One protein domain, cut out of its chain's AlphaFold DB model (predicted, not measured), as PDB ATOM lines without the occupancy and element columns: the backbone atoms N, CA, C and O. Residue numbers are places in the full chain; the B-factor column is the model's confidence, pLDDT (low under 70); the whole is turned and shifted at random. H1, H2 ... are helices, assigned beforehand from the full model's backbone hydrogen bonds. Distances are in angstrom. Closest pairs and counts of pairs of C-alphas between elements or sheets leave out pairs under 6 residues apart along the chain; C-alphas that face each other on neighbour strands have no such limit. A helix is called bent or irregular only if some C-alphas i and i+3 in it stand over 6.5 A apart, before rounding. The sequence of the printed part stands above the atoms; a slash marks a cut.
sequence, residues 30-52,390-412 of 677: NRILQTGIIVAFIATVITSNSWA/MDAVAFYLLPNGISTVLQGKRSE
ATOM      1  N   ASN A  30      44.999  53.643  40.636       91.31
ATOM      2  CA  ASN A  30      44.703  53.265  42.020       91.31
ATOM      3  C   ASN A  30      43.211  53.454  42.352       91.31
ATOM      4  O   ASN A  30      42.593  52.557  42.915       91.31
ATOM      5  N   ARG A  31      42.593  54.581  41.965       93.44
ATOM      6  CA  ARG A  31      41.157  54.811  42.209       93.44
ATOM      7  C   ARG A  31      40.250  53.869  41.419       93.44
ATOM      8  O   ARG A  31      39.287  53.374  41.993       93.44
ATOM      9  N   ILE A  32      40.563  53.573  40.157       94.56
ATOM     10  CA  ILE A  32      39.807  52.600  39.349       94.56
ATOM     11  C   ILE A  32      39.863  51.211  39.999       94.56
ATOM     12  O   ILE A  32      38.824  50.581  40.182       94.56
ATOM     13  N   LEU A  33      41.051  50.759  40.412       93.44
ATOM     14  CA  LEU A  33      41.223  49.459  41.064       93.44
ATOM     15  C   LEU A  33      40.572  49.411  42.459       93.44
ATOM     16  O   LEU A  33      39.970  48.399  42.805       93.44
ATOM     17  N   GLN A  34      40.602  50.505  43.229       93.88
ATOM     18  CA  GLN A  34      39.860  50.612  44.494       93.88
ATOM     19  C   GLN A  34      38.349  50.469  44.276       93.88
ATOM     20  O   GLN A  34      37.713  49.675  44.965       93.88
ATOM     21  N   THR A  35      37.775  51.181  43.302       94.75
ATOM     22  CA  THR A  35      36.354  51.042  42.946       94.75
ATOM     23  C   THR A  35      36.036  49.625  42.463       94.75
ATOM     24  O   THR A  35      35.013  49.072  42.857       94.75
ATOM     25  N   GLY A  36      36.928  48.999  41.689       94.88
ATOM     26  CA  GLY A  36      36.802  47.600  41.270       94.88
ATOM     27  C   GLY A  36      36.714  46.626  42.450       94.88
ATOM     28  O   GLY A  36      35.829  45.775  42.462       94.88
ATOM     29  N   ILE A  37      37.557  46.794  43.476       94.38
ATOM     30  CA  ILE A  37      37.499  45.996  44.716       94.38
ATOM     31  C   ILE A  37      36.175  46.220  45.462       94.38
ATOM     32  O   ILE A  37      35.583  45.254  45.933       94.38
ATOM     33  N   ILE A  38      35.673  47.461  45.539       93.75
ATOM     34  CA  ILE A  38      34.378  47.763  46.182       93.75
ATOM     35  C   ILE A  38      33.226  47.073  45.442       93.75
ATOM     36  O   ILE A  38      32.396  46.426  46.077       93.75
ATOM     37  N   VAL A  39      33.180  47.176  44.111       94.75
ATOM     38  CA  VAL A  39      32.131  46.552  43.288       94.75
ATOM     39  C   VAL A  39      32.200  45.026  43.376       94.75
ATOM     40  O   VAL A  39      31.170  44.390  43.579       94.75
ATOM     41  N   ALA A  40      33.399  44.437  43.307       92.06
ATOM     42  CA  ALA A  40      33.592  42.996  43.467       92.06
ATOM     43  C   ALA A  40      33.182  42.502  44.866       92.06
ATOM     44  O   ALA A  40      32.542  41.458  44.979       92.06
ATOM     45  N   PHE A  41      33.492  43.257  45.925       92.81
ATOM     46  CA  PHE A  41      33.052  42.951  47.288       92.81
ATOM     47  C   PHE A  41      31.526  43.001  47.423       92.81
ATOM     48  O   PHE A  41      30.942  42.041  47.910       92.81
ATOM     49  N   ILE A  42      30.872  44.070  46.951       91.06
ATOM     50  CA  ILE A  42      29.404  44.196  47.002       91.06
ATOM     51  C   ILE A  42      28.740  43.060  46.213       91.06
ATOM     52  O   ILE A  42      27.824  42.421  46.724       91.06
ATOM     53  N   ALA A  43      29.239  42.760  45.009       90.38
ATOM     54  CA  ALA A  43      28.759  41.634  44.214       90.38
ATOM     55  C   ALA A  43      28.919  40.306  44.969       90.38
ATOM     56  O   ALA A  43      27.956  39.560  45.069       90.38
ATOM     57  N   THR A  44      30.088  40.048  45.566       88.31
ATOM     58  CA  THR A  44      30.348  38.828  46.351       88.31
ATOM     59  C   THR A  44      29.414  38.719  47.554       88.31
ATOM     60  O   THR A  44      28.845  37.654  47.777       88.31
ATOM     61  N   VAL A  45      29.208  39.800  48.315       87.81
ATOM     62  CA  VAL A  45      28.302  39.809  49.475       87.81
ATOM     63  C   VAL A  45      26.877  39.440  49.061       87.81
ATOM     64  O   VAL A  45      26.247  38.649  49.756       87.81
ATOM     65  N   ILE A  46      26.398  39.951  47.922       85.00
ATOM     66  CA  ILE A  46      25.055  39.661  47.402       85.00
ATOM     67  C   ILE A  46      24.965  38.233  46.836       85.00
ATOM     68  O   ILE A  46      24.059  37.497  47.201       85.00
ATOM     69  N   THR A  47      25.888  37.805  45.967       85.00
ATOM     70  CA  THR A  47      25.751  36.526  45.237       85.00
ATOM     71  C   THR A  47      26.178  35.290  46.026       85.00
ATOM     72  O   THR A  47      25.723  34.195  45.715       85.00
ATOM     73  N   SER A  48      27.047  35.435  47.032       83.00
ATOM     74  CA  SER A  48      27.487  34.322  47.897       83.00
ATOM     75  C   SER A  48      26.840  34.325  49.285       83.00
ATOM     76  O   SER A  48      27.105  33.426  50.079       83.00
ATOM     77  N   ASN A  49      26.033  35.346  49.597       84.75
ATOM     78  CA  ASN A  49      25.469  35.596  50.924       84.75
ATOM     79  C   ASN A  49      26.501  35.587  52.071       84.75
ATOM     80  O   ASN A  49      26.174  35.282  53.213       84.75
ATOM     81  N   SER A  50      27.746  36.006  51.803       84.25
ATOM     82  CA  SER A  50      28.868  36.067  52.770       84.25
ATOM     83  C   SER A  50      28.744  37.154  53.860       84.25
ATOM     84  O   SER A  50      29.707  37.478  54.564       84.25
ATOM     85  N   TRP A  51      27.540  37.713  54.021       82.31
ATOM     86  CA  TRP A  51      27.076  38.429  55.211       82.31
ATOM     87  C   TRP A  51      26.516  37.472  56.286       82.31
ATOM     88  O   TRP A  51      26.500  37.821  57.467       82.31
ATOM     89  N   ALA A  52      26.087  36.269  55.897       84.50
ATOM     90  CA  ALA A  52      25.631  35.192  56.765       84.50
ATOM     91  C   ALA A  52      26.708  34.110  56.924       84.50
ATOM     92  O   ALA A  52      27.521  33.881  56.032       84.50
ATOM     93  N   MET A 390      50.417  49.089  43.518       90.38
ATOM     94  CA  MET A 390      50.616  50.480  43.096       90.38
ATOM     95  C   MET A 390      52.003  51.009  43.482       90.38
ATOM     96  O   MET A 390      52.605  51.744  42.700       90.38
ATOM     97  N   ASP A 391      52.542  50.586  44.630       88.12
ATOM     98  CA  ASP A 391      53.949  50.774  44.999       88.12
ATOM     99  C   ASP A 391      54.882  50.154  43.942       88.12
ATOM    100  O   ASP A 391      55.764  50.833  43.414       88.12
ATOM    101  N   ALA A 392      54.683  48.879  43.589       88.25
ATOM    102  CA  ALA A 392      55.510  48.201  42.590       88.25
ATOM    103  C   ALA A 392      55.474  48.925  41.229       88.25
ATOM    104  O   ALA A 392      56.519  49.145  40.611       88.25
ATOM    105  N   VAL A 393      54.293  49.385  40.800       87.19
ATOM    106  CA  VAL A 393      54.136  50.194  39.584       87.19
ATOM    107  C   VAL A 393      54.902  51.517  39.687       87.19
ATOM    108  O   VAL A 393      55.708  51.827  38.810       87.19
ATOM    109  N   ALA A 394      54.704  52.278  40.766       86.81
ATOM    110  CA  ALA A 394      55.303  53.599  40.946       86.81
ATOM    111  C   ALA A 394      56.839  53.570  41.049       86.81
ATOM    112  O   ALA A 394      57.507  54.455  40.512       86.81
ATOM    113  N   PHE A 395      57.411  52.566  41.723       85.75
ATOM    114  CA  PHE A 395      58.849  52.512  42.010       85.75
ATOM    115  C   PHE A 395      59.677  51.681  41.016       85.75
ATOM    116  O   PHE A 395      60.899  51.822  41.028       85.75
ATOM    117  N   TYR A 396      59.057  50.867  40.147       86.25
ATOM    118  CA  TYR A 396      59.787  50.015  39.188       86.25
ATOM    119  C   TYR A 396      59.296  50.081  37.733       86.25
ATOM    120  O   TYR A 396      60.104  49.869  36.835       86.25
ATOM    121  N   LEU A 397      58.015  50.374  37.472       85.25
ATOM    122  CA  LEU A 397      57.422  50.260  36.124       85.25
ATOM    123  C   LEU A 397      57.116  51.607  35.448       85.25
ATOM    124  O   LEU A 397      56.776  51.629  34.265       85.25
ATOM    125  N   LEU A 398      57.244  52.740  36.151       86.00
ATOM    126  CA  LEU A 398      57.086  54.054  35.519       86.00
ATOM    127  C   LEU A 398      58.228  54.344  34.520       86.00
ATOM    128  O   LEU A 398      59.400  54.262  34.911       86.00
ATOM    129  N   PRO A 399      57.910  54.739  33.270       78.31
ATOM    130  CA  PRO A 399      58.901  55.064  32.246       78.31
ATOM    131  C   PRO A 399      59.615  56.400  32.522       78.31
ATOM    132  O   PRO A 399      59.354  57.095  33.508       78.31
ATOM    133  N   ASN A 400      60.531  56.769  31.622       79.81
ATOM    134  CA  ASN A 400      61.258  58.048  31.624       79.81
ATOM    135  C   ASN A 400      62.093  58.306  32.898       79.81
ATOM    136  O   ASN A 400      62.339  59.453  33.262       79.81
ATOM    137  N   GLY A 401      62.513  57.247  33.602       76.25
ATOM    138  CA  GLY A 401      63.349  57.335  34.808       76.25
ATOM    139  C   GLY A 401      62.645  57.883  36.058       76.25
ATOM    140  O   GLY A 401      63.273  57.998  37.107       76.25
ATOM    141  N   ILE A 402      61.345  58.186  35.992       82.19
ATOM    142  CA  ILE A 402      60.580  58.746  37.122       82.19
ATOM    143  C   ILE A 402      60.596  57.778  38.318       82.19
ATOM    144  O   ILE A 402      60.770  58.191  39.466       82.19
ATOM    145  N   SER A 403      60.502  56.479  38.031       81.88
ATOM    146  CA  SER A 403      60.646  55.366  38.976       81.88
ATOM    147  C   SER A 403      61.934  55.435  39.809       81.88
ATOM    148  O   SER A 403      61.871  55.308  41.032       81.88
ATOM    149  N   THR A 404      63.094  55.707  39.198       80.38
ATOM    150  CA  THR A 404      64.386  55.741  39.916       80.38
ATOM    151  C   THR A 404      64.497  56.956  40.840       80.38
ATOM    152  O   THR A 404      64.984  56.835  41.966       80.38
ATOM    153  N   VAL A 405      63.960  58.110  40.425       83.38
ATOM    154  CA  VAL A 405      63.881  59.323  41.260       83.38
ATOM    155  C   VAL A 405      62.977  59.089  42.472       83.38
ATOM    156  O   VAL A 405      63.353  59.417  43.601       83.38
ATOM    157  N   LEU A 406      61.811  58.469  42.270       83.31
ATOM    158  CA  LEU A 406      60.900  58.095  43.355       83.31
ATOM    159  C   LEU A 406      61.536  57.061  44.297       83.31
ATOM    160  O   LEU A 406      61.460  57.216  45.518       83.31
ATOM    161  N   GLN A 407      62.225  56.049  43.764       83.44
ATOM    162  CA  GLN A 407      62.927  55.041  44.563       83.44
ATOM    163  C   GLN A 407      64.050  55.673  45.405       83.44
ATOM    164  O   GLN A 407      64.194  55.340  46.583       83.44
ATOM    165  N   GLY A 408      64.788  56.643  44.854       79.75
ATOM    166  CA  GLY A 408      65.789  57.429  45.582       79.75
ATOM    167  C   GLY A 408      65.201  58.323  46.684       79.75
ATOM    168  O   GLY A 408      65.864  58.567  47.688       79.75
ATOM    169  N   LYS A 409      63.943  58.770  46.549       80.50
ATOM    170  CA  LYS A 409      63.211  59.486  47.613       80.50
ATOM    171  C   LYS A 409      62.597  58.556  48.666       80.50
ATOM    172  O   LYS A 409      62.455  58.975  49.810       80.50
ATOM    173  N   ARG A 410      62.258  57.311  48.311       80.56
ATOM    174  CA  ARG A 410      61.793  56.279  49.257       80.56
ATOM    175  C   ARG A 410      62.938  55.681  50.079       80.56
ATOM    176  O   ARG A 410      62.764  55.407  51.262       80.56
ATOM    177  N   SER A 411      64.088  55.441  49.451       74.00
ATOM    178  CA  SER A 411      65.239  54.767  50.064       74.00
ATOM    179  C   SER A 411      66.278  55.765  50.585       74.00
ATOM    180  O   SER A 411      67.340  55.960  49.999       74.00
ATOM    181  N   GLU A 412      65.981  56.383  51.731       70.75
ATOM    182  CA  GLU A 412      66.934  57.222  52.467       70.75
ATOM    183  C   GLU A 412      68.115  56.358  52.969       70.75
ATOM    184  O   GLU A 412      68.056  55.719  54.021       70.75
TER     185      GLU A 412
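What this domain is: This is residues 30 to 52 and 390 to 412 of the 677 residues of an uncharacterized protein of Emiliania huxleyi (UniProt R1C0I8). One long helix, H1, reaches out like an arm from a small head of two short helices, H2 and H3, which pack on each other with their lines crossed at 59 degrees. The arm meets the head at one place, where Asn 30 of H1 comes near Met 390 of H2, and residues 34 to 40 and 43 to 49 stick out with no other part of the domain near them. The printed part has 46 residues, with three named helices in the order H1, H2, H3 along the chain and no named strand, and its class is all helix. The whole is extended, with a radius of gyration of the C-alphas of 17.3 A, and the C-alphas span 47 by 21 by 12 A, the long arm making most of the length.

Where its parts are: Begin with the longest helix, H1, residues 30 to 48: find C-alpha 30 at (44.703, 53.265, 42.020), and from there the helix runs to C-alpha 48 at (27.487, 34.322, 47.897), 26.3 A away. On the way both x and y fall, as its direction of (-0.68, -0.69, 0.26) shows. Residues 49 to 52 follow H1, and the print breaks off after Ala 52. Go on to Met 390, where the second segment begins: H2, residues 390 to 397, starts with C-alpha 390 at (50.616, 50.480, 43.096) and is 9.7 A from first to last C-alpha. H2 is neither bent nor irregular, but only just: C-alphas 394 and 397 are 6.2 A apart. Pass residues 398 to 401 and you reach H3, residues 402 to 410, which is 12.4 A long and ends with C-alpha 410 at (61.793, 56.279, 49.257). Along H3 look at z, which rises from 37.122 at C-alpha 402 to 49.257 at C-alpha 410. After it come Ser 411 and Glu 412.

How they stand to each other: Start from H1, which touches no helix. Look at its first residue: H1 and H2 are close but not clearly touching, with 1 pair of C-alphas within 8 A, those of Asn 30 and Met 390, 6.6 A apart. Their lines stand at a steep tilt of 46 degrees, and they run opposite ways. Their centres are 22.7 A apart. H1 and H3 are apart, with no C-alpha of the one within 8 A of the other. Now turn to H2 and H3, which touch, with 9 pairs of C-alphas within 8 A. Their closest C-alphas are those of Phe 395 and Ser 403, 4.5 A apart. H2 and H3 stand at a steep tilt of 59 degrees and run opposite ways, with their centres 9.8 A apart. Residues 398 to 401 make the tight link between them. In the backbones of H1, H2 and H3, every pair of O i and N i+4 is within hydrogen-bond range.

The domain as a whole: The outline is a rod, but only just, at 47 by 21 by 12 A. The two C-alphas farthest apart in the domain are those of Ala 52 and Asn 400, 49.2 A. From the first to the last printed C-alpha, Asn 30 to Glu 412, it is 24.9 A. Look for the cut between Ala 52 and Met 390: residues 53 to 389 are not printed, and the C-alphas on the two sides of the gap are 32.3 A apart. The link from H1 to H2 lies across this cut. The link from H2 to H3, which is printed whole, is tight. In this predicted model the mean pLDDT of the printed part is 86.3, and no printed residue is under 70. The mean is 91 for H1, 87 for H2 and 82 for H3.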